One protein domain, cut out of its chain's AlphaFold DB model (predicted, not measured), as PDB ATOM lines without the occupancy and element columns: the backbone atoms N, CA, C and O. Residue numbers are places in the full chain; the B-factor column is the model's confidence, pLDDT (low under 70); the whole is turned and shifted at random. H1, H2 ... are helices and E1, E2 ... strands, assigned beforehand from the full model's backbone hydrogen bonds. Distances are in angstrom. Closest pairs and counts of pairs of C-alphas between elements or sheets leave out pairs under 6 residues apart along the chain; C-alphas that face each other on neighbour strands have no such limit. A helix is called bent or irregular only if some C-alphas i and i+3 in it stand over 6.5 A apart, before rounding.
ATOM      1  N   THR A 200       2.380   3.250  36.915       97.38
ATOM      2  CA  THR A 200       2.137   4.436  36.084       97.38
ATOM      3  C   THR A 200       1.118   4.110  35.004       97.38
ATOM      4  O   THR A 200       1.184   3.046  34.391       97.38
ATOM      5  N   GLN A 201       0.194   5.030  34.750       97.69
ATOM      6  CA  GLN A 201      -0.802   4.909  33.692       97.69
ATOM      7  C   GLN A 201      -0.982   6.224  32.937       97.69
ATOM      8  O   GLN A 201      -0.646   7.295  33.447       97.69
ATOM      9  N   ILE A 202      -1.534   6.135  31.728       98.38
ATOM     10  CA  ILE A 202      -1.891   7.302  30.919       98.38
ATOM     11  C   ILE A 202      -3.083   8.036  31.541       98.38
ATOM     12  O   ILE A 202      -4.109   7.426  31.848       98.38
ATOM     13  N   GLU A 203      -2.941   9.348  31.692       97.69
ATOM     14  CA  GLU A 203      -3.969  10.263  32.179       97.69
ATOM     15  C   GLU A 203      -3.875  11.583  31.409       97.69
ATOM     16  O   GLU A 203      -3.172  12.520  31.789       97.69
ATOM     17  N   ASP A 204      -4.577  11.622  30.285       96.94
ATOM     18  CA  ASP A 204      -4.647  12.755  29.376       96.94
ATOM     19  C   ASP A 204      -6.000  13.457  29.505       96.94
ATOM     20  O   ASP A 204      -7.054  12.819  29.466       96.94
ATOM     21  N   SER A 205      -5.991  14.782  29.617       96.44
ATOM     22  CA  SER A 205      -7.229  15.572  29.562       96.44
ATOM     23  C   SER A 205      -7.851  15.600  28.157       96.44
ATOM     24  O   SER A 205      -9.040  15.882  28.020       96.44
ATOM     25  N   ASN A 206      -7.069  15.271  27.124       96.12
ATOM     26  CA  ASN A 206      -7.483  15.212  25.728       96.12
ATOM     27  C   ASN A 206      -6.952  13.931  25.040       96.12
ATOM     28  O   ASN A 206      -6.064  14.008  24.185       96.12
ATOM     29  N   PRO A 207      -7.468  12.744  25.409       93.75
ATOM     30  CA  PRO A 207      -6.971  11.467  24.897       93.75
ATOM     31  C   PRO A 207      -7.247  11.280  23.388       93.75
ATOM     32  O   PRO A 207      -8.225  11.826  22.872       93.75
ATOM     33  N   PRO A 208      -6.463  10.440  22.677       95.81
ATOM     34  CA  PRO A 208      -5.389   9.582  23.190       95.81
ATOM     35  C   PRO A 208      -4.013  10.274  23.248       95.81
ATOM     36  O   PRO A 208      -3.701  11.152  22.444       95.81
ATOM     37  N   THR A 209      -3.142   9.801  24.143       97.44
ATOM     38  CA  THR A 209      -1.774  10.317  24.291       97.44
ATOM     39  C   THR A 209      -0.853   9.771  23.209       97.44
ATOM     40  O   THR A 209      -0.781   8.565  22.981       97.44
ATOM     41  N   ASN A 210      -0.080  10.653  22.578       95.44
ATOM     42  CA  ASN A 210       0.939  10.263  21.605       95.44
ATOM     43  C   ASN A 210       2.169   9.639  22.282       95.44
ATOM     44  O   ASN A 210       2.779  10.256  23.155       95.44
ATOM     45  N   VAL A 211       2.599   8.480  21.785       95.44
ATOM     46  CA  VAL A 211       3.916   7.898  22.066       95.44
ATOM     47  C   VAL A 211       4.885   8.368  20.990       95.44
ATOM     48  O   VAL A 211       4.599   8.274  19.793       95.44
ATOM     49  N   ARG A 212       6.034   8.897  21.407       93.50
ATOM     50  CA  ARG A 212       7.032   9.502  20.523       93.50
ATOM     51  C   ARG A 212       8.324   8.707  20.491       93.50
ATOM     52  O   ARG A 212       8.704   8.077  21.466       93.50
ATOM     53  N   GLN A 213       9.039   8.787  19.378       90.50
ATOM     54  CA  GLN A 213      10.322   8.096  19.224       90.50
ATOM     55  C   GLN A 213      11.425   8.651  20.144       90.50
ATOM     56  O   GLN A 213      12.330   7.921  20.538       90.50
ATOM     57  N   LEU A 214      11.339   9.934  20.507       87.38
ATOM     58  CA  LEU A 214      12.347  10.640  21.292       87.38
ATOM     59  C   LEU A 214      11.698  11.660  22.235       87.38
ATOM     60  O   LEU A 214      10.769  12.368  21.838       87.38
ATOM     61  N   ALA A 215      12.243  11.768  23.449       85.56
ATOM     62  CA  ALA A 215      11.966  12.880  24.348       85.56
ATOM     63  C   ALA A 215      12.663  14.173  23.886       85.56
ATOM     64  O   ALA A 215      13.889  14.178  23.691       85.56
ATOM     65  N   PRO A 216      11.930  15.291  23.784       77.81
ATOM     66  CA  PRO A 216      12.523  16.577  23.468       77.81
ATOM     67  C   PRO A 216      13.484  16.988  24.585       77.81
ATOM     68  O   PRO A 216      13.070  17.121  25.731       77.81
ATOM     69  N   ALA A 217      14.755  17.226  24.258       67.00
ATOM     70  CA  ALA A 217      15.643  18.058  25.090       67.00
ATOM     71  C   ALA A 217      16.393  19.143  24.317       67.00
ATOM     72  O   ALA A 217      16.981  20.023  24.928       67.00
ATOM     73  N   SER A 218      16.301  19.137  22.989       58.88
ATOM     74  CA  SER A 218      16.958  20.081  22.079       58.88
ATOM     75  C   SER A 218      15.951  20.854  21.208       58.88
ATOM     76  O   SER A 218      16.315  21.464  20.208       58.88
ATOM     77  N   GLY A 219      14.656  20.802  21.552       61.06
ATOM     78  CA  GLY A 219      13.571  21.372  20.741       61.06
ATOM     79  C   GLY A 219      13.115  20.483  19.576       61.06
ATOM     80  O   GLY A 219      12.096  20.775  18.953       61.06
ATOM     81  N   VAL A 220      13.803  19.366  19.316       66.25
ATOM     82  CA  VAL A 220      13.360  18.354  18.352       66.25
ATOM     83  C   VAL A 220      12.347  17.428  19.022       66.25
ATOM     84  O   VAL A 220      12.663  16.680  19.946       66.25
ATOM     85  N   LEU A 221      11.098  17.481  18.561       74.62
ATOM     86  CA  LEU A 221      10.085  16.508  18.951       74.62
ATOM     87  C   LEU A 221      10.207  15.271  18.066       74.62
ATOM     88  O   LEU A 221      10.073  15.356  16.845       74.62
ATOM     89  N   GLY A 222      10.390  14.109  18.692       79.75
ATOM     90  CA  GLY A 222      10.296  12.840  17.986       79.75
ATOM     91  C   GLY A 222       8.924  12.684  17.325       79.75
ATOM     92  O   GLY A 222       7.890  13.111  17.864       79.75
ATOM     93  N   ARG A 223       8.908  12.039  16.156       88.75
ATOM     94  CA  ARG A 223       7.663  11.658  15.483       88.75
ATOM     95  C   ARG A 223       6.788  10.794  16.386       88.75
ATOM     96  O   ARG A 223       7.281  10.100  17.279       88.75
ATOM     97  N   VAL A 224       5.487  10.836  16.124       92.81
ATOM     98  CA  VAL A 224       4.515   9.953  16.768       92.81
ATOM     99  C   VAL A 224       4.670   8.556  16.174       92.81
ATOM    100  O   VAL A 224       4.600   8.391  14.959       92.81
ATOM    101  N   ILE A 225       4.900   7.571  17.037       92.62
ATOM    102  CA  ILE A 225       5.060   6.154  16.678       92.62
ATOM    103  C   ILE A 225       3.877   5.305  17.142       92.62
ATOM    104  O   ILE A 225       3.815   4.124  16.834       92.62
ATOM    105  N   GLY A 226       2.930   5.894  17.867       94.62
ATOM    106  CA  GLY A 226       1.715   5.240  18.328       94.62
ATOM    107  C   GLY A 226       0.923   6.144  19.259       94.62
ATOM    108  O   GLY A 226       1.338   7.266  19.557       94.62
ATOM    109  N   GLN A 227      -0.223   5.656  19.717       96.31
ATOM    110  CA  GLN A 227      -1.099   6.370  20.640       96.31
ATOM    111  C   GLN A 227      -1.632   5.412  21.701       96.31
ATOM    112  O   GLN A 227      -1.855   4.238  21.403       96.31
ATOM    113  N   LEU A 228      -1.838   5.909  22.919       97.81
ATOM    114  CA  LEU A 228      -2.370   5.143  24.043       97.81
ATOM    115  C   LEU A 228      -3.622   5.825  24.615       97.81
ATOM    116  O   LEU A 228      -3.608   7.041  24.820       97.81
ATOM    117  N   PRO A 229      -4.705   5.077  24.889       98.06
ATOM    118  CA  PRO A 229      -5.869   5.614  25.584       98.06
ATOM    119  C   PRO A 229      -5.590   5.807  27.084       98.06
ATOM    120  O   PRO A 229      -4.694   5.172  27.652       98.06
ATOM    121  N   ASN A 230      -6.402   6.638  27.741       98.12
ATOM    122  CA  ASN A 230      -6.366   6.802  29.197       98.12
ATOM    123  C   ASN A 230      -6.565   5.477  29.936       98.12
ATOM    124  O   ASN A 230      -7.253   4.576  29.457       98.12
ATOM    125  N   GLY A 231      -5.962   5.377  31.119       97.50
ATOM    126  CA  GLY A 231      -5.991   4.176  31.948       97.50
ATOM    127  C   GLY A 231      -5.063   3.063  31.461       97.50
ATOM    128  O   GLY A 231      -4.937   2.050  32.142       97.50
ATOM    129  N   THR A 232      -4.377   3.232  30.323       98.38
ATOM    130  CA  THR A 232      -3.375   2.260  29.869       98.38
ATOM    131  C   THR A 232      -2.207   2.229  30.856       98.38
ATOM    132  O   THR A 232      -1.540   3.259  31.006       98.38
ATOM    133  N   PRO A 233      -1.911   1.086  31.503       97.25
ATOM    134  CA  PRO A 233      -0.728   0.958  32.338       97.25
ATOM    135  C   PRO A 233       0.524   0.954  31.458       97.25
ATOM    136  O   PRO A 233       0.561   0.310  30.407       97.25
ATOM    137  N   VAL A 234       1.562   1.658  31.902       97.12
ATOM    138  CA  VAL A 234       2.847   1.722  31.205       97.12
ATOM    139  C   VAL A 234       3.970   1.227  32.099       97.12
ATOM    140  O   VAL A 234       4.024   1.526  33.293       97.12
ATOM    141  N   ARG A 235       4.908   0.485  31.507       95.00
ATOM    142  CA  ARG A 235       6.168   0.152  32.175       95.00
ATOM    143  C   ARG A 235       7.199   1.202  31.813       95.00
ATOM    144  O   ARG A 235       7.636   1.256  30.665       95.00
ATOM    145  N   VAL A 236       7.558   2.031  32.785       94.88
ATOM    146  CA  VAL A 236       8.599   3.051  32.636       94.88
ATOM    147  C   VAL A 236       9.962   2.373  32.712       94.88
ATOM    148  O   VAL A 236      10.179   1.514  33.561       94.88
ATOM    149  N   ALA A 237      10.842   2.736  31.789       92.38
ATOM    150  CA  ALA A 237      12.226   2.287  31.742       92.38
ATOM    151  C   ALA A 237      13.216   3.395  32.104       92.38
ATOM    152  O   ALA A 237      14.305   3.126  32.597       92.38
ATOM    153  N   GLN A 238      12.854   4.650  31.835       91.25
ATOM    154  CA  GLN A 238      13.715   5.789  32.115       91.25
ATOM    155  C   GLN A 238      12.896   7.077  32.188       91.25
ATOM    156  O   GLN A 238      11.945   7.250  31.428       91.25
ATOM    157  N   SER A 239      13.330   8.016  33.021       93.25
ATOM    158  CA  SER A 239      12.866   9.402  33.006       93.25
ATOM    159  C   SER A 239      13.893  10.326  32.358       93.25
ATOM    160  O   SER A 239      15.103  10.158  32.540       93.25
ATOM    161  N   TYR A 240      13.428  11.308  31.590       91.81
ATOM    162  CA  TYR A 240      14.287  12.333  31.012       91.81
ATOM    163  C   TYR A 240      13.499  13.570  30.564       91.81
ATOM    164  O   TYR A 240      12.552  13.478  29.792       91.81
ATOM    165  N   ASN A 241      13.927  14.744  31.011       91.25
ATOM    166  CA  ASN A 241      13.419  16.068  30.673       91.25
ATOM    167  C   ASN A 241      11.891  16.230  30.822       91.25
ATOM    168  O   ASN A 241      11.259  16.933  30.035       91.25
ATOM    169  N   GLY A 242      11.282  15.569  31.817       93.44
ATOM    170  CA  GLY A 242       9.821  15.542  31.999       93.44
ATOM    171  C   GLY A 242       9.086  14.552  31.087       93.44
ATOM    172  O   GLY A 242       7.867  14.622  30.939       93.44
ATOM    173  N   TRP A 243       9.812  13.629  30.459       95.62
ATOM    174  CA  TRP A 243       9.274  12.546  29.642       95.62
ATOM    175  C   TRP A 243       9.657  11.195  30.224       95.62
ATOM    176  O   TRP A 243      10.723  11.031  30.816       95.62
ATOM    177  N   LEU A 244       8.792  10.212  30.005       96.12
ATOM    178  CA  LEU A 244       8.982   8.836  30.432       96.12
ATOM    179  C   LEU A 244       9.244   7.974  29.207       96.12
ATOM    180  O   LEU A 244       8.382   7.872  28.330       96.12
ATOM    181  N   LYS A 245      10.415   7.340  29.151       95.12
ATOM    182  CA  LYS A 245      10.662   6.238  28.231       95.12
ATOM    183  C   LYS A 245       9.895   5.040  28.754       95.12
ATOM    184  O   LYS A 245      10.135   4.595  29.873       95.12
ATOM    185  N   ILE A 246       8.980   4.525  27.956       96.25
ATOM    186  CA  ILE A 246       8.186   3.345  28.253       96.25
ATOM    187  C   ILE A 246       8.682   2.173  27.412       96.25
ATOM    188  O   ILE A 246       9.145   2.355  26.285       96.25
ATOM    189  N   ARG A 247       8.602   0.972  27.982       94.81
ATOM    190  CA  ARG A 247       8.912  -0.297  27.306       94.81
ATOM    191  C   ARG A 247       7.673  -1.135  27.007       94.81
ATOM    192  O   ARG A 247       7.733  -2.055  26.202       94.81
ATOM    193  N   GLN A 248       6.551  -0.817  27.654       94.12
ATOM    194  CA  GLN A 248       5.249  -1.429  27.402       94.12
ATOM    195  C   GLN A 248       4.124  -0.395  27.566       94.12
ATOM    196  O   GLN A 248       4.237   0.466  28.445       94.12
ATOM    197  N   PRO A 249       3.040  -0.495  26.768       94.75
ATOM    198  CA  PRO A 249       2.825  -1.494  25.707       94.75
ATOM    199  C   PRO A 249       3.561  -1.172  24.391       94.75
ATOM    200  O   PRO A 249       3.634  -2.021  23.510       94.75
ATOM    201  N   LEU A 250       4.126   0.032  24.267       94.12
ATOM    202  CA  LEU A 250       4.969   0.456  23.148       94.12
ATOM    203  C   LEU A 250       6.334   0.906  23.673       94.12
ATOM    204  O   LEU A 250       6.446   1.297  24.835       94.12
ATOM    205  N   VAL A 251       7.354   0.863  22.815       95.31
ATOM    206  CA  VAL A 251       8.693   1.366  23.129       95.31
ATOM    207  C   VAL A 251       8.776   2.795  22.623       95.31
ATOM    208  O   VAL A 251       8.710   3.038  21.424       95.31
ATOM    209  N   GLY A 252       8.916   3.756  23.526       94.56
ATOM    210  CA  GLY A 252       8.947   5.164  23.147       94.56
ATOM    211  C   GLY A 252       8.835   6.090  24.337       94.56
ATOM    212  O   GLY A 252       9.061   5.678  25.465       94.56
ATOM    213  N   TRP A 253       8.482   7.341  24.086       95.25
ATOM    214  CA  TRP A 253       8.429   8.401  25.078       95.25
ATOM    215  C   TRP A 253       7.027   8.986  25.179       95.25
ATOM    216  O   TRP A 253       6.416   9.326  24.164       95.25
ATOM    217  N   VAL A 254       6.546   9.152  26.404       96.69
ATOM    218  CA  VAL A 254       5.307   9.873  26.722       96.69
ATOM    219  C   VAL A 254       5.626  11.038  27.652       96.69
ATOM    220  O   VAL A 254       6.568  10.964  28.440       96.69
ATOM    221  N   SER A 255       4.881  12.137  27.538       95.44
ATOM    222  CA  SER A 255       5.042  13.261  28.465       95.44
ATOM    223  C   SER A 255       4.571  12.827  29.846       95.44
ATOM    224  O   SER A 255       3.502  12.232  29.974       95.44
ATOM    225  N   MET A 256       5.355  13.134  30.876       95.88
ATOM    226  CA  MET A 256       4.992  12.814  32.252       95.88
ATOM    227  C   MET A 256       3.726  13.567  32.698       95.88
ATOM    228  O   MET A 256       2.953  13.032  33.488       95.88
ATOM    229  N   ASP A 257       3.449  14.741  32.120       95.94
ATOM    230  CA  ASP A 257       2.233  15.530  32.376       95.94
ATOM    231  C   ASP A 257       0.941  14.878  31.877       95.94
ATOM    232  O   ASP A 257      -0.156  15.323  32.218       95.94
ATOM    233  N   LEU A 258       1.057  13.828  31.067       97.19
ATOM    234  CA  LEU A 258      -0.065  13.046  30.549       97.19
ATOM    235  C   LEU A 258      -0.131  11.673  31.230       97.19
ATOM    236  O   LEU A 258      -0.632  10.699  30.668       97.19
ATOM    237  N   THR A 259       0.439  11.574  32.433       97.94
ATOM    238  CA  THR A 259       0.460  10.349  33.228       97.94
ATOM    239  C   THR A 259       0.031  10.597  34.666       97.94
ATOM    240  O   THR A 259       0.051  11.724  35.170       97.94
ATOM    241  N   ARG A 260      -0.319   9.495  35.327       97.50
ATOM    242  CA  ARG A 260      -0.539   9.412  36.765       97.50
ATOM    243  C   ARG A 260       0.194   8.207  37.329       97.50
ATOM    244  O   ARG A 260       0.170   7.122  36.748       97.50
ATOM    245  N   VAL A 261       0.822   8.395  38.478       97.81
ATOM    246  CA  VAL A 261       1.409   7.341  39.296       97.81
ATOM    247  C   VAL A 261       0.462   7.046  40.453       97.81
ATOM    248  O   VAL A 261       0.036   7.952  41.162       97.81
ATOM    249  N   SER A 262       0.134   5.773  40.650       96.88
ATOM    250  CA  SER A 262      -0.624   5.297  41.806       96.88
ATOM    251  C   SER A 262       0.257   4.390  42.651       96.88
ATOM    252  O   SER A 262       0.881   3.469  42.126       96.88
ATOM    253  N   CYS A 263       0.289   4.644  43.956       97.12
ATOM    254  CA  CYS A 263       0.919   3.772  44.944       97.12
ATOM    255  C   CYS A 263      -0.123   3.044  45.811       97.12
ATOM    256  O   CYS A 263       0.240   2.513  46.852       97.12
ATOM    257  N   GLY A 264      -1.401   3.035  45.425       95.94
ATOM    258  CA  GLY A 264      -2.495   2.429  46.190       95.94
ATOM    259  C   GLY A 264      -3.725   3.331  46.259       95.94
ATOM    260  O   GLY A 264      -3.635   4.531  45.995       95.94
ATOM    261  N   ASP A 265      -4.859   2.747  46.640       93.94
ATOM    262  CA  ASP A 265      -6.154   3.441  46.700       93.94
ATOM    263  C   ASP A 265      -6.532   3.852  48.134       93.94
ATOM    264  O   ASP A 265      -7.502   4.579  48.360       93.94
ATOM    265  N   SER A 266      -5.737   3.435  49.122       96.94
ATOM    266  CA  SER A 266      -5.868   3.839  50.522       96.94
ATOM    267  C   SER A 266      -4.540   4.323  51.101       96.94
ATOM    268  O   SER A 266      -3.464   3.958  50.633       96.94
ATOM    269  N   LEU A 267      -4.598   5.115  52.177       96.56
ATOM    270  CA  LEU A 267      -3.386   5.606  52.846       96.56
ATOM    271  C   LEU A 267      -2.510   4.454  53.358       96.56
ATOM    272  O   LEU A 267      -1.288   4.550  53.294       96.56
ATOM    273  N   ALA A 268      -3.127   3.368  53.828       97.38
ATOM    274  CA  ALA A 268      -2.411   2.187  54.301       97.38
ATOM    275  C   ALA A 268      -1.635   1.501  53.164       97.38
ATOM    276  O   ALA A 268      -0.461   1.179  53.333       97.38
ATOM    277  N   GLU A 269      -2.259   1.342  51.993       97.56
ATOM    278  CA  GLU A 269      -1.598   0.792  50.804       97.56
ATOM    279  C   GLU A 269      -0.482   1.707  50.301       97.56
ATOM    280  O   GLU A 269       0.625   1.241  50.050       97.56
ATOM    281  N   VAL A 270      -0.738   3.019  50.228       98.00
ATOM    282  CA  VAL A 270       0.276   4.009  49.841       98.00
ATOM    283  C   VAL A 270       1.477   3.932  50.776       98.00
ATOM    284  O   VAL A 270       2.609   3.839  50.313       98.00
ATOM    285  N   GLN A 271       1.263   3.906  52.091       97.12
ATOM    286  CA  GLN A 271       2.351   3.776  53.060       97.12
ATOM    287  C   GLN A 271       3.117   2.462  52.886       97.12
ATOM    288  O   GLN A 271       4.345   2.477  52.855       97.12
ATOM    289  N   GLN A 272       2.416   1.340  52.729       97.31
ATOM    290  CA  GLN A 272       3.039   0.039  52.496       97.31
ATOM    291  C   GLN A 272       3.915   0.048  51.235       97.31
ATOM    292  O   GLN A 272       5.064  -0.394  51.277       97.31
ATOM    293  N   ASN A 273       3.399   0.576  50.129       97.62
ATOM    294  CA  ASN A 273       4.095   0.597  48.848       97.62
ATOM    295  C   ASN A 273       5.276   1.568  48.850       97.62
ATOM    296  O   ASN A 273       6.336   1.246  48.316       97.62
ATOM    297  N   LEU A 274       5.159   2.714  49.520       96.69
ATOM    298  CA  LEU A 274       6.293   3.615  49.690       96.69
ATOM    299  C   LEU A 274       7.374   3.032  50.620       96.69
ATOM    300  O   LEU A 274       8.562   3.209  50.356       96.69
ATOM    301  N   ASN A 275       6.995   2.285  51.661       95.12
ATOM    302  CA  ASN A 275       7.958   1.548  52.486       95.12
ATOM    303  C   ASN A 275       8.676   0.468  51.657       95.12
ATOM    304  O   ASN A 275       9.878   0.265  51.807       95.12
ATOM    305  N   ALA A 276       7.963  -0.197  50.744       95.06
ATOM    306  CA  ALA A 276       8.553  -1.173  49.833       95.06
ATOM    307  C   ALA A 276       9.511  -0.539  48.804       95.06
ATOM    308  O   ALA A 276      10.460  -1.202  48.390       95.06
ATOM    309  N   LEU A 277       9.302   0.725  48.407       93.50
ATOM    310  CA  LEU A 277      10.281   1.482  47.611       93.50
ATOM    311  C   LEU A 277      11.563   1.744  48.397       93.50
ATOM    312  O   LEU A 277      12.657   1.566  47.875       93.50
ATOM    313  N   GLN A 278      11.439   2.150  49.656       89.38
ATOM    314  CA  GLN A 278      12.597   2.416  50.502       89.38
ATOM    315  C   GLN A 278      13.388   1.146  50.837       89.38
ATOM    316  O   GLN A 278      14.606   1.189  50.939       89.38
ATOM    317  N   ALA A 279      12.700   0.015  50.992       91.06
ATOM    318  CA  ALA A 279      13.323  -1.273  51.272       91.06
ATOM    319  C   ALA A 279      14.031  -1.897  50.053       91.06
ATOM    320  O   ALA A 279      14.532  -3.018  50.155       91.06
ATOM    321  N   LYS A 280      14.043  -1.223  48.893       90.88
ATOM    322  CA  LYS A 280      14.822  -1.670  47.736       90.88
ATOM    323  C   LYS A 280      16.313  -1.680  48.075       90.88
ATOM    324  O   LYS A 280      16.784  -0.881  48.869       90.88
ATOM    325  N   GLU A 281      17.045  -2.614  47.483       83.75
ATOM    326  CA  GLU A 281      18.487  -2.745  47.703       83.75
ATOM    327  C   GLU A 281      19.275  -1.716  46.887       83.75
ATOM    328  O   GLU A 281      18.734  -1.073  45.989       83.75
ATOM    329  N   GLU A 282      20.570  -1.585  47.182       77.12
ATOM    330  CA  GLU A 282      21.402  -0.461  46.742       77.12
ATOM    331  C   GLU A 282      21.338  -0.147  45.246       77.12
ATOM    332  O   GLU A 282      21.191   1.012  44.858       77.12
ATOM    333  N   GLN A 283      21.335  -1.176  44.402       78.50
ATOM    334  CA  GLN A 283      21.279  -1.011  42.948       78.50
ATOM    335  C   GLN A 283      19.942  -0.446  42.437       78.50
ATOM    336  O   GLN A 283      19.868   0.050  41.316       78.50
ATOM    337  N   LEU A 284      18.886  -0.495  43.251       88.25
ATOM    338  CA  LEU A 284      17.532  -0.054  42.923       88.25
ATOM    339  C   LEU A 284      17.144   1.263  43.607       88.25
ATOM    340  O   LEU A 284      16.048   1.762  43.345       88.25
ATOM    341  N   TYR A 285      18.000   1.864  44.445       91.81
ATOM    342  CA  TYR A 285      17.651   3.124  45.113       91.81
ATOM    343  C   TYR A 285      17.344   4.243  44.117       91.81
ATOM    344  O   TYR A 285      16.404   4.997  44.345       91.81
ATOM    345  N   ALA A 286      18.087   4.350  43.011       91.69
ATOM    346  CA  ALA A 286      17.840   5.385  42.004       91.69
ATOM    347  C   ALA A 286      16.484   5.194  41.303       91.69
ATOM    348  O   ALA A 286      15.750   6.155  41.094       91.69
ATOM    349  N   GLU A 287      16.110   3.952  40.991       92.00
ATOM    350  CA  GLU A 287      14.822   3.643  40.360       92.00
ATOM    351  C   GLU A 287      13.648   3.798  41.347       92.00
ATOM    352  O   GLU A 287      12.566   4.279  40.992       92.00
ATOM    353  N   ALA A 288      13.869   3.456  42.619       95.06
ATOM    354  CA  ALA A 288      12.912   3.695  43.691       95.06
ATOM    355  C   ALA A 288      12.709   5.198  43.947       95.06
ATOM    356  O   ALA A 288      11.570   5.655  44.066       95.06
ATOM    357  N   ALA A 289      13.798   5.971  43.964       96.44
ATOM    358  CA  ALA A 289      13.772   7.424  44.076       96.44
ATOM    359  C   ALA A 289      13.081   8.066  42.865       96.44
ATOM    360  O   ALA A 289      12.237   8.936  43.053       96.44
ATOM    361  N   ASP A 290      13.347   7.606  41.638       96.06
ATOM    362  CA  ASP A 290      12.639   8.074  40.439       96.06
ATOM    363  C   ASP A 290      11.137   7.769  40.519       96.06
ATOM    364  O   ASP A 290      10.312   8.636  40.237       96.06
ATOM    365  N   THR A 291      10.753   6.578  40.985       96.69
ATOM    366  CA  THR A 291       9.339   6.239  41.210       96.69
ATOM    367  C   THR A 291       8.686   7.188  42.220       96.69
ATOM    368  O   THR A 291       7.575   7.670  41.982       96.69
ATOM    369  N   LEU A 292       9.383   7.512  43.313       97.75
ATOM    370  CA  LEU A 292       8.923   8.480  44.308       97.75
ATOM    371  C   LEU A 292       8.814   9.904  43.734       97.75
ATOM    372  O   LEU A 292       7.812  10.577  43.972       97.75
ATOM    373  N   VAL A 293       9.804  10.354  42.957       97.62
ATOM    374  CA  VAL A 293       9.813  11.657  42.267       97.62
ATOM    375  C   VAL A 293       8.611  11.765  41.329       97.62
ATOM    376  O   VAL A 293       7.852  12.731  41.406       97.62
ATOM    377  N   ARG A 294       8.367  10.742  40.502       97.38
ATOM    378  CA  ARG A 294       7.204  10.697  39.606       97.38
ATOM    379  C   ARG A 294       5.886  10.706  40.379       97.38
ATOM    380  O   ARG A 294       4.954  11.396  39.970       97.38
ATOM    381  N   TYR A 295       5.806  10.001  41.508       98.12
ATOM    382  CA  TYR A 295       4.616  10.019  42.361       98.12
ATOM    383  C   TYR A 295       4.360  11.389  42.994       98.12
ATOM    384  O   TYR A 295       3.231  11.876  42.967       98.12
ATOM    385  N   LEU A 296       5.401  12.051  43.504       97.75
ATOM    386  CA  LEU A 296       5.306  13.408  44.047       97.75
ATOM    387  C   LEU A 296       4.890  14.439  42.996       97.75
ATOM    388  O   LEU A 296       4.199  15.396  43.348       97.75
ATOM    389  N   TYR A 297       5.296  14.240  41.740       97.25
ATOM    390  CA  TYR A 297       4.915  15.096  40.620       97.25
ATOM    391  C   TYR A 297       3.472  14.859  40.163       97.25
ATOM    392  O   TYR A 297       2.716  15.807  39.975       97.25
ATOM    393  N   ARG A 298       3.081  13.590  39.976       95.75
ATOM    394  CA  ARG A 298       1.831  13.191  39.308       95.75
ATOM    395  C   ARG A 298       1.132  12.044  40.025       95.75
ATOM    396  O   ARG A 298       0.993  10.959  39.467       95.75
ATOM    397  N   GLY A 299       0.663  12.258  41.248       93.44
ATOM    398  CA  GLY A 299      -0.203  11.271  41.904       93.44
ATOM    399  C   GLY A 299      -0.376  11.427  43.405       93.44
ATOM    400  O   GLY A 299      -1.435  11.100  43.937       93.44
ATOM    401  N   ALA A 300       0.635  11.940  44.100       92.50
ATOM    402  CA  ALA A 300       0.568  12.129  45.538       92.50
ATOM    403  C   ALA A 300      -0.258  13.386  45.840       92.50
ATOM    404  O   ALA A 300       0.233  14.494  45.667       92.50
ATOM    405  N   GLU A 301      -1.505  13.252  46.283       90.62
ATOM    406  CA  GLU A 301      -2.381  14.368  46.678       90.62
ATOM    407  C   GLU A 301      -2.844  14.213  48.134       90.62
ATOM    408  O   GLU A 301      -2.876  13.104  48.668       90.62
ATOM    409  N   GLY A 302      -3.177  15.323  48.805       90.88
ATOM    410  CA  GLY A 302      -3.646  15.311  50.198       90.88
ATOM    411  C   GLY A 302      -2.749  14.489  51.138       90.88
ATOM    412  O   GLY A 302      -1.526  14.627  51.117       90.88
ATOM    413  N   ALA A 303      -3.347  13.583  51.918       91.12
ATOM    414  CA  ALA A 303      -2.628  12.711  52.855       91.12
ATOM    415  C   ALA A 303      -1.596  11.783  52.177       91.12
ATOM    416  O   ALA A 303      -0.619  11.372  52.802       91.12
ATOM    417  N   PHE A 304      -1.767  11.455  50.891       96.50
ATOM    418  CA  PHE A 304      -0.782  10.655  50.159       96.50
ATOM    419  C   PHE A 304       0.491  11.452  49.874       96.50
ATOM    420  O   PHE A 304       1.586  10.888  49.867       96.50
ATOM    421  N   ALA A 305       0.358  12.766  49.680       95.19
ATOM    422  CA  ALA A 305       1.489  13.669  49.534       95.19
ATOM    423  C   ALA A 305       2.323  13.752  50.807       95.19
ATOM    424  O   ALA A 305       3.545  13.696  50.731       95.19
ATOM    425  N   GLU A 306       1.677  13.832  51.969       94.81
ATOM    426  CA  GLU A 306       2.367  13.849  53.262       94.81
ATOM    427  C   GLU A 306       3.205  12.577  53.453       94.81
ATOM    428  O   GLU A 306       4.391  12.652  53.781       94.81
ATOM    429  N   ALA A 307       2.629  11.407  53.150       96.62
ATOM    430  CA  ALA A 307       3.345  10.133  53.193       96.62
ATOM    431  C   ALA A 307       4.528  10.089  52.207       96.62
ATOM    432  O   ALA A 307       5.617   9.639  52.568       96.62
ATOM    433  N   ALA A 308       4.347  10.580  50.978       97.81
ATOM    434  CA  ALA A 308       5.414  10.635  49.980       97.81
ATOM    435  C   ALA A 308       6.543  11.605  50.378       97.81
ATOM    436  O   ALA A 308       7.716  11.281  50.211       97.81
ATOM    437  N   ILE A 309       6.218  12.759  50.964       97.88
ATOM    438  CA  ILE A 309       7.202  13.743  51.443       97.88
ATOM    439  C   ILE A 309       8.000  13.192  52.632       97.88
ATOM    440  O   ILE A 309       9.208  13.417  52.716       97.88
ATOM    441  N   ALA A 310       7.381  12.422  53.529       96.69
ATOM    442  CA  ALA A 310       8.122  11.735  54.588       96.69
ATOM    443  C   ALA A 310       9.208  10.813  54.002       96.69
ATOM    444  O   ALA A 310      10.359  10.849  54.432       96.69
ATOM    445  N   ARG A 311       8.870  10.065  52.947       97.12
ATOM    446  CA  ARG A 311       9.802   9.146  52.270       97.12
ATOM    447  C   ARG A 311      10.853   9.894  51.466       97.12
ATOM    448  O   ARG A 311      12.008   9.487  51.443       97.12
ATOM    449  N   PHE A 312      10.489  11.034  50.887       98.00
ATOM    450  CA  PHE A 312      11.440  11.940  50.254       98.00
ATOM    451  C   PHE A 312      12.533  12.380  51.224       98.00
ATOM    452  O   PHE A 312      13.713  12.326  50.889       98.00
ATOM    453  N   ASN A 313      12.146  12.798  52.434       98.00
ATOM    454  CA  ASN A 313      13.101  13.220  53.455       98.00
ATOM    455  C   ASN A 313      14.062  12.083  53.824       98.00
ATOM    456  O   ASN A 313      15.260  12.317  53.942       98.00
ATOM    457  N   GLU A 314      13.570  10.852  53.942       96.69
ATOM    458  CA  GLU A 314      14.421   9.696  54.234       96.69
ATOM    459  C   GLU A 314      15.384   9.365  53.085       96.69
ATOM    460  O   GLU A 314      16.567   9.136  53.338       96.69
ATOM    461  N   PHE A 315      14.933   9.415  51.825       97.00
ATOM    462  CA  PHE A 315      15.833   9.309  50.669       97.00
ATOM    463  C   PHE A 315      16.893  10.411  50.694       97.00
ATOM    464  O   PHE A 315      18.071  10.127  50.518       97.00
ATOM    465  N   ALA A 316      16.510  11.656  50.977       97.38
ATOM    466  CA  ALA A 316      17.458  12.762  51.073       97.38
ATOM    467  C   ALA A 316      18.481  12.568  52.205       97.38
ATOM    468  O   ALA A 316      19.627  12.978  52.058       97.38
ATOM    469  N   MET A 317      18.094  11.940  53.317       96.75
ATOM    470  CA  MET A 317      18.973  11.702  54.465       96.75
ATOM    471  C   MET A 317      19.936  10.533  54.253       96.75
ATOM    472  O   MET A 317      21.121  10.650  54.566       96.75
ATOM    473  N   TYR A 318      19.438   9.409  53.735       94.88
ATOM    474  CA  TYR A 318      20.176   8.143  53.721       94.88
ATOM    475  C   TYR A 318      20.662   7.731  52.329       94.88
ATOM    476  O   TYR A 318      21.648   7.005  52.211       94.88
ATOM    477  N   HIS A 319      20.019   8.230  51.273       95.06
ATOM    478  CA  HIS A 319      20.263   7.844  49.882       95.06
ATOM    479  C   HIS A 319      20.292   9.072  48.960       95.06
ATOM    480  O   HIS A 319      19.754   9.043  47.854       95.06
ATOM    481  N   PHE A 320      20.914  10.169  49.413       95.69
ATOM    482  CA  PHE A 320      20.898  11.450  48.696       95.69
ATOM    483  C   PHE A 320      21.357  11.322  47.237       95.69
ATOM    484  O   PHE A 320      20.728  11.884  46.346       95.69
ATOM    485  N   TYR A 321      22.399  10.525  46.985       93.31
ATOM    486  CA  TYR A 321      22.915  10.284  45.635       93.31
ATOM    487  C   TYR A 321      21.849   9.704  44.692       93.31
ATOM    488  O   TYR A 321      21.811  10.040  43.514       93.31
ATOM    489  N   ALA A 322      20.969   8.839  45.205       95.44
ATOM    490  CA  ALA A 322      19.906   8.222  44.426       95.44
ATOM    491  C   ALA A 322      18.806   9.235  44.113       95.44
ATOM    492  O   ALA A 322      18.247   9.223  43.020       95.44
ATOM    493  N   LEU A 323      18.527  10.136  45.056       96.19
ATOM    494  CA  LEU A 323      17.585  11.229  44.860       96.19
ATOM    495  C   LEU A 323      18.100  12.234  43.820       96.19
ATOM    496  O   LEU A 323      17.349  12.634  42.936       96.19
ATOM    497  N   GLU A 324      19.380  12.598  43.884       95.31
ATOM    498  CA  GLU A 324      20.034  13.445  42.882       95.31
ATOM    499  C   GLU A 324      20.021  12.780  41.497       95.31
ATOM    500  O   GLU A 324      19.537  13.379  40.535       95.31
ATOM    501  N   ALA A 325      20.407  11.502  41.409       93.75
ATOM    502  CA  ALA A 325      20.351  10.721  40.171       93.75
ATOM    503  C   ALA A 325      18.927  10.576  39.602       93.75
ATOM    504  O   ALA A 325      18.760  10.470  38.386       93.75
ATOM    505  N   ALA A 326      17.903  10.576  40.458       96.00
ATOM    506  CA  ALA A 326      16.505  10.551  40.044       96.00
ATOM    507  C   ALA A 326      16.022  11.909  39.519       96.00
ATOM    508  O   ALA A 326      15.252  11.945  38.563       96.00
ATOM    509  N   PHE A 327      16.459  13.026  40.108       96.94
ATOM    510  CA  PHE A 327      16.026  14.370  39.713       96.94
ATOM    511  C   PHE A 327      16.782  14.954  38.523       96.94
ATOM    512  O   PHE A 327      16.173  15.640  37.698       96.94
ATOM    513  N   ASP A 328      18.088  14.722  38.434       94.94
ATOM    514  CA  ASP A 328      18.954  15.330  37.422       94.94
ATOM    515  C   ASP A 328      18.485  15.096  35.984       94.94
ATOM    516  O   ASP A 328      18.525  16.044  35.193       94.94
ATOM    517  N   PRO A 329      17.980  13.900  35.617       92.62
ATOM    518  CA  PRO A 329      17.461  13.673  34.282       92.62
ATOM    519  C   PRO A 329      16.230  14.511  33.951       92.62
ATOM    520  O   PRO A 329      15.967  14.685  32.768       92.62
ATOM    521  N   HIS A 330      15.452  14.992  34.928       94.50
ATOM    522  CA  HIS A 330      14.219  15.749  34.681       94.50
ATOM    523  C   HIS A 330      14.487  17.188  34.224       94.50
ATOM    524  O   HIS A 330      15.623  17.645  34.158       94.50
ATOM    525  N   ASN A 331      13.435  17.915  33.852       93.75
ATOM    526  CA  ASN A 331      13.545  19.334  33.519       93.75
ATOM    527  C   ASN A 331      13.433  20.211  34.783       93.75
ATOM    528  O   ASN A 331      13.115  19.728  35.871       93.75
ATOM    529  N   GLU A 332      13.695  21.510  34.629       95.25
ATOM    530  CA  GLU A 332      13.628  22.476  35.733       95.25
ATOM    531  C   GLU A 332      12.249  22.541  36.390       95.25
ATOM    532  O   GLU A 332      12.164  22.656  37.609       95.25
ATOM    533  N   GLU A 333      11.181  22.422  35.604       94.88
ATOM    534  CA  GLU A 333       9.811  22.503  36.103       94.88
ATOM    535  C   GLU A 333       9.501  21.368  37.083       94.88
ATOM    536  O   GLU A 333       9.078  21.614  38.211       94.88
ATOM    537  N   VAL A 334       9.793  20.124  36.693       96.62
ATOM    538  CA  VAL A 334       9.587  18.937  37.536       96.62
ATOM    539  C   VAL A 334      10.366  19.060  38.843       96.62
ATOM    540  O   VAL A 334       9.801  18.883  39.924       96.62
ATOM    541  N   ARG A 335      11.663  19.394  38.761       97.94
ATOM    542  CA  ARG A 335      12.515  19.548  39.950       97.94
ATOM    543  C   ARG A 335      11.981  20.639  40.870       97.94
ATOM    544  O   ARG A 335      11.824  20.413  42.070       97.94
ATOM    545  N   ARG A 336      11.680  21.813  40.309       98.12
ATOM    546  CA  ARG A 336      11.221  22.986  41.053       98.12
ATOM    547  C   ARG A 336       9.910  22.712  41.771       98.12
ATOM    548  O   ARG A 336       9.841  22.974  42.968       98.12
ATOM    549  N   GLN A 337       8.911  22.161  41.080       97.38
ATOM    550  CA  GLN A 337       7.606  21.878  41.677       97.38
ATOM    551  C   GLN A 337       7.723  20.936  42.880       97.38
ATOM    552  O   GLN A 337       7.187  21.226  43.951       97.38
ATOM    553  N   ILE A 338       8.456  19.825  42.737       97.88
ATOM    554  CA  ILE A 338       8.603  18.847  43.822       97.88
ATOM    555  C   ILE A 338       9.377  19.454  44.995       97.88
ATOM    556  O   ILE A 338       8.936  19.343  46.138       97.88
ATOM    557  N   LEU A 339      10.506  20.123  44.736       98.12
ATOM    558  CA  LEU A 339      11.311  20.730  45.798       98.12
ATOM    559  C   LEU A 339      10.537  21.828  46.538       98.12
ATOM    560  O   LEU A 339      10.539  21.846  47.766       98.12
ATOM    561  N   GLN A 340       9.812  22.695  45.824       97.50
ATOM    562  CA  GLN A 340       8.939  23.700  46.440       97.50
ATOM    563  C   GLN A 340       7.876  23.060  47.325       97.50
ATOM    564  O   GLN A 340       7.641  23.526  48.438       97.50
ATOM    565  N   ARG A 341       7.264  21.970  46.859       96.44
ATOM    566  CA  ARG A 341       6.259  21.229  47.618       96.44
ATOM    567  C   ARG A 341       6.825  20.653  48.916       96.44
ATOM    568  O   ARG A 341       6.207  20.806  49.965       96.44
ATOM    569  N   VAL A 342       7.997  20.023  48.854       97.06
ATOM    570  CA  VAL A 342       8.680  19.465  50.032       97.06
ATOM    571  C   VAL A 342       9.078  20.574  51.012       97.06
ATOM    572  O   VAL A 342       8.865  20.432  52.214       97.06
ATOM    573  N   ILE A 343       9.612  21.695  50.515       96.88
ATOM    574  CA  ILE A 343       9.983  22.853  51.343       96.88
ATOM    575  C   ILE A 343       8.748  23.433  52.039       96.88
ATOM    576  O   ILE A 343       8.769  23.625  53.254       96.88
ATOM    577  N   ALA A 344       7.665  23.669  51.294       95.56
ATOM    578  CA  ALA A 344       6.424  24.234  51.821       95.56
ATOM    579  C   ALA A 344       5.770  23.340  52.888       95.56
ATOM    580  O   ALA A 344       5.152  23.852  53.818       95.56
ATOM    581  N   ALA A 345       5.942  22.020  52.785       95.12
ATOM    582  CA  ALA A 345       5.465  21.054  53.771       95.12
ATOM    583  C   ALA A 345       6.336  20.963  55.043       95.12
ATOM    584  O   ALA A 345       6.011  20.192  55.943       95.12
ATOM    585  N   GLY A 346       7.428  21.731  55.139       94.44
ATOM    586  CA  GLY A 346       8.353  21.670  56.271       94.44
ATOM    587  C   GLY A 346       9.374  20.542  56.129       94.44
ATOM    588  O   GLY A 346       9.405  19.616  56.937       94.44
ATOM    589  N   MET A 347      10.214  20.627  55.094       95.88
ATOM    590  CA  MET A 347      11.323  19.698  54.843       95.88
ATOM    591  C   MET A 347      12.136  19.383  56.109       95.88
ATOM    592  O   MET A 347      12.483  20.286  56.876       95.88
ATOM    593  N   HIS A 348      12.500  18.110  56.294       97.94
ATOM    594  CA  HIS A 348      13.261  17.679  57.466       97.94
ATOM    595  C   HIS A 348      14.642  18.370  57.520       97.94
ATOM    596  O   HIS A 348      15.320  18.436  56.490       97.94
ATOM    597  N   PRO A 349      15.119  18.847  58.689       98.12
ATOM    598  CA  PRO A 349      16.396  19.560  58.784       98.12
ATOM    599  C   PRO A 349      17.601  18.765  58.267       98.12
ATOM    600  O   PRO A 349      18.443  19.318  57.566       98.12
ATOM    601  N   GLU A 350      17.672  17.460  58.545       98.25
ATOM    602  CA  GLU A 350      18.769  16.608  58.051       98.25
ATOM    603  C   GLU A 350      18.674  16.340  56.541       98.25
ATOM    604  O   GLU A 350      19.695  16.220  55.859       98.25
ATOM    605  N   ALA A 351      17.453  16.297  55.997       97.75
ATOM    606  CA  ALA A 351      17.252  16.223  54.555       97.75
ATOM    607  C   ALA A 351      17.772  17.509  53.902       97.75
ATOM    608  O   ALA A 351      18.562  17.445  52.964       97.75
ATOM    609  N   ARG A 352      17.404  18.678  54.447       97.88
ATOM    610  CA  ARG A 352      17.895  19.988  53.994       97.88
ATOM    611  C   ARG A 352      19.422  20.068  54.053       97.88
ATOM    612  O   ARG A 352      20.053  20.478  53.083       97.88
ATOM    613  N   GLU A 353      20.014  19.624  55.156       97.88
ATOM    614  CA  GLU A 353      21.468  19.606  55.329       97.88
ATOM    615  C   GLU A 353      22.173  18.707  54.302       97.88
ATOM    616  O   GLU A 353      23.300  18.996  53.910       97.88
ATOM    617  N   SER A 354      21.516  17.655  53.810       97.94
ATOM    618  CA  SER A 354      22.085  16.793  52.768       97.94
ATOM    619  C   SER A 354      22.232  17.524  51.427       97.94
ATOM    620  O   SER A 354      23.299  17.429  50.819       97.94
ATOM    621  N   PHE A 355      21.253  18.347  51.029       97.19
ATOM    622  CA  PHE A 355      21.381  19.243  49.867       97.19
ATOM    623  C   PHE A 355      22.477  20.298  50.075       97.19
ATOM    624  O   PHE A 355      23.297  20.546  49.189       97.19
ATOM    625  N   GLU A 356      22.530  20.907  51.262       96.31
ATOM    626  CA  GLU A 356      23.541  21.921  51.581       96.31
ATOM    627  C   GLU A 356      24.962  21.348  51.571       96.31
ATOM    628  O   GLU A 356      25.882  21.957  51.018       96.31
ATOM    629  N   ARG A 357      25.145  20.155  52.140       95.69
ATOM    630  CA  ARG A 357      26.416  19.429  52.134       95.69
ATOM    631  C   ARG A 357      26.833  19.044  50.719       95.69
ATOM    632  O   ARG A 357      27.994  19.251  50.381       95.69
ATOM    633  N   ALA A 358      25.911  18.538  49.901       94.38
ATOM    634  CA  ALA A 358      26.192  18.198  48.507       94.38
ATOM    635  C   ALA A 358      26.667  19.419  47.707       94.38
ATOM    636  O   ALA A 358      27.653  19.337  46.980       94.38
ATOM    637  N   TRP A 359      26.058  20.590  47.924       93.19
ATOM    638  CA  TRP A 359      26.542  21.827  47.313       93.19
ATOM    639  C   TRP A 359      27.945  22.227  47.780       93.19
ATOM    640  O   TRP A 359      28.775  22.610  46.960       93.19
ATOM    641  N   ARG A 360      28.209  22.189  49.094       92.94
ATOM    642  CA  ARG A 360      29.502  22.619  49.661       92.94
ATOM    643  C   ARG A 360      30.657  21.704  49.266       92.94
ATOM    644  O   ARG A 360      31.772  22.190  49.123       92.94
ATOM    645  N   ASN A 361      30.389  20.411  49.117       91.31
ATOM    646  CA  ASN A 361      31.399  19.407  48.790       91.31
ATOM    647  C   ASN A 361      31.635  19.259  47.282       91.31
ATOM    648  O   ASN A 361      32.416  18.398  46.879       91.31
ATOM    649  N   ARG A 362      30.954  20.055  46.449       86.31
ATOM    650  CA  ARG A 362      31.142  20.004  45.003       86.31
ATOM    651  C   ARG A 362      32.548  20.471  44.634       86.31
ATOM    652  O   ARG A 362      33.052  21.443  45.194       86.31
ATOM    653  N   ASP A 363      33.118  19.814  43.632       85.38
ATOM    654  CA  ASP A 363      34.268  20.325  42.900       85.38
ATOM    655  C   ASP A 363      33.980  21.762  42.395       85.38
ATOM    656  O   ASP A 363      32.957  21.990  41.728       85.38
ATOM    657  N   PRO A 364      34.814  22.758  42.753       81.31
ATOM    658  CA  PRO A 364      34.637  24.132  42.295       81.31
ATOM    659  C   PRO A 364      34.760  24.280  40.774       81.31
ATOM    660  O   PRO A 364      34.139  25.194  40.231       81.31
ATOM    661  N   ASP A 365      35.490  23.382  40.108       81.88
ATOM    662  CA  ASP A 365      35.753  23.424  38.669       81.88
ATOM    663  C   ASP A 365      34.682  22.673  37.853       81.88
ATOM    664  O   ASP A 365      34.558  22.883  36.646       81.88
ATOM    665  N   ALA A 366      33.845  21.857  38.506       82.12
ATOM    666  CA  ALA A 366      32.720  21.172  37.874       82.12
ATOM    667  C   ALA A 366      31.414  21.982  37.963       82.12
ATOM    668  O   ALA A 366      31.080  22.589  38.992       82.12
ATOM    669  N   ALA A 367      30.614  21.932  36.894       83.44
ATOM    670  CA  ALA A 367      29.267  22.488  36.904       83.44
ATOM    671  C   ALA A 367      28.387  21.755  37.943       83.44
ATOM    672  O   ALA A 367      28.391  20.523  37.985       83.44
ATOM    673  N   PRO A 368      27.615  22.471  38.786       87.00
ATOM    674  CA  PRO A 368      26.691  21.827  39.713       87.00
ATOM    675  C   PRO A 368      25.621  21.028  38.980       87.00
ATOM    676  O   PRO A 368      25.163  21.442  37.914       87.00
ATOM    677  N   SER A 369      25.181  19.929  39.594       91.94
ATOM    678  CA  SER A 369      24.068  19.141  39.074       91.94
ATOM    679  C   SER A 369      22.812  20.007  38.903       91.94
ATOM    680  O   SER A 369      22.594  20.947  39.684       91.94
ATOM    681  N   PRO A 370      21.961  19.724  37.899       94.94
ATOM    682  CA  PRO A 370      20.713  20.454  37.699       94.94
ATOM    683  C   PRO A 370      19.849  20.515  38.964       94.94
ATOM    684  O   PRO A 370      19.265  21.556  39.257       94.94
ATOM    685  N   THR A 371      19.816  19.441  39.757       96.06
ATOM    686  CA  THR A 371      19.080  19.392  41.029       96.06
ATOM    687  C   THR A 371      19.595  20.393  42.045       96.06
ATOM    688  O   THR A 371      18.812  21.134  42.647       96.06
ATOM    689  N   LEU A 372      20.911  20.462  42.217       95.88
ATOM    690  CA  LEU A 372      21.531  21.392  43.146       95.88
ATOM    691  C   LEU A 372      21.405  22.853  42.683       95.88
ATOM    692  O   LEU A 372      21.251  23.749  43.517       95.88
ATOM    693  N   GLN A 373      21.403  23.103  41.370       95.69
ATOM    694  CA  GLN A 373      21.093  24.424  40.811       95.69
ATOM    695  C   GLN A 373      19.653  24.846  41.132       95.69
ATOM    696  O   GLN A 373      19.437  25.948  41.644       95.69
ATOM    697  N   THR A 374      18.671  23.963  40.909       97.62
ATOM    698  CA  THR A 374      17.273  24.225  41.278       97.62
ATOM    699  C   THR A 374      17.156  24.500  42.776       97.62
ATOM    700  O   THR A 374      16.560  25.508  43.162       97.62
ATOM    701  N   TRP A 375      17.774  23.666  43.621       96.50
ATOM    702  CA  TRP A 375      17.785  23.831  45.078       96.50
ATOM    703  C   TRP A 375      18.286  25.214  45.510       96.50
ATOM    704  O   TRP A 375      17.646  25.872  46.334       96.50
ATOM    705  N   ARG A 376      19.391  25.688  44.920       95.25
ATOM    706  CA  ARG A 376      19.954  27.020  45.193       95.25
ATOM    707  C   ARG A 376      19.093  28.175  44.714       95.25
ATOM    708  O   ARG A 376      19.212  29.264  45.245       95.25
ATOM    709  N   SER A 377      18.237  27.966  43.722       96.50
ATOM    710  CA  SER A 377      17.306  29.008  43.278       96.50
ATOM    711  C   SER A 377      16.071  29.146  44.181       96.50
ATOM    712  O   SER A 377      15.306  30.096  44.025       96.50
ATOM    713  N   LEU A 378      15.835  28.176  45.070       95.44
ATOM    714  CA  LEU A 378      14.668  28.111  45.955       95.44
ATOM    715  C   LEU A 378      14.956  28.566  47.391       95.44
ATOM    716  O   LEU A 378      14.012  28.721  48.165       95.44
TER     717      LEU A 378
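This is residues 200 to 378 of the 379 residues of the protein "SH3 domain-containing protein" of Thermoleptolyngbya sp. PKUAC-SCTA183 (UniProt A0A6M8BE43). The model has two lobes: a small strand lobe, in which a strongly twisted sheet of five strands faces the crossed hairpin E2 and E3, and a larger lobe of seven helices. H2 lies in the middle of the helical lobe, among H1, H3, H4 and H5, and packs on the sheet; H6 and H7 lie away from the strands. The printed part has 179 residues, with named strands E1 to E7 followed by named helices H1 to H7, of mixed class. The larger sheet has the order E6 E5 E4 E1 E7, antiparallel, though E4 and E1 meet only at a point. The whole is compact, with a radius of gyration of the C-alphas of 16.3 A and spans of 45, 44 and 30 A.

E4, residues 233 to 240, E5, residues 243 to 248, and E6, residues 252 to 255, form a meander, each strand the antiparallel neighbour of the one before; N 245 and O 238 are 2.7 A apart, N 246 and O 252 2.7 A, both within hydrogen-bond range. E1, residues 200 to 202, and E7, residues 259 to 262, are antiparallel, with N 201 and O 260 2.9 A apart. The hairpin of E2, residues 209 to 212, and E3, residues 224 to 228, with N 211 and O 226 2.8 A apart, makes a sandwich with that sheet, two sheets face to face, their strands at 64 degrees. H2, residues 282 to 297, is on the sheet at a height of 9.0 A and runs across the strands, at 79 degrees to E4 on the local plane. H1, residues 267 to 278, H2 and H3, residues 302 to 318, form an up and down bundle, each running against the one before; Leu 296 and Ala 308 are the closest of H2 and H3, C-alphas 6.5 A apart. H2 touches H4, residues 320 to 327, at a steep tilt of 50 degrees, the C-alphas of Ala 286 and Ala 322 being closest at 4.3 A. H5, residues 332 to 344, touches H7, residues 370 to 378, with C-alphas 336 and 374 closest at 6.2 A; H6, residues 349 to 360, touches H3, with C-alphas 317 and 351 closest at 4.8 A. Every O i to N i+4 pair is within hydrogen-bond range in H1, H3, H4, H5, H6 and H7, and 10 of 12 in H2.

E1 begins at C-alpha 200 (2.137, 4.436, 36.084). E4, 18.9 A long, bends by 74 degrees at residue 237. H3 is 25.1 A long and H2 23.5 A; H2 is irregular, with C-alphas 283 and 286 7.3 A apart. H7 ends at C-alpha 378 (14.668, 28.111, 45.955).

The C-alphas farthest apart, of Pro 229 and Pro 364, are 47.6 A apart. The printed part has no cut, and the link E2 to E3, 11 residues, is long. Mean pLDDT of the printed part is 93.7; residues 217 to 220 are under 70.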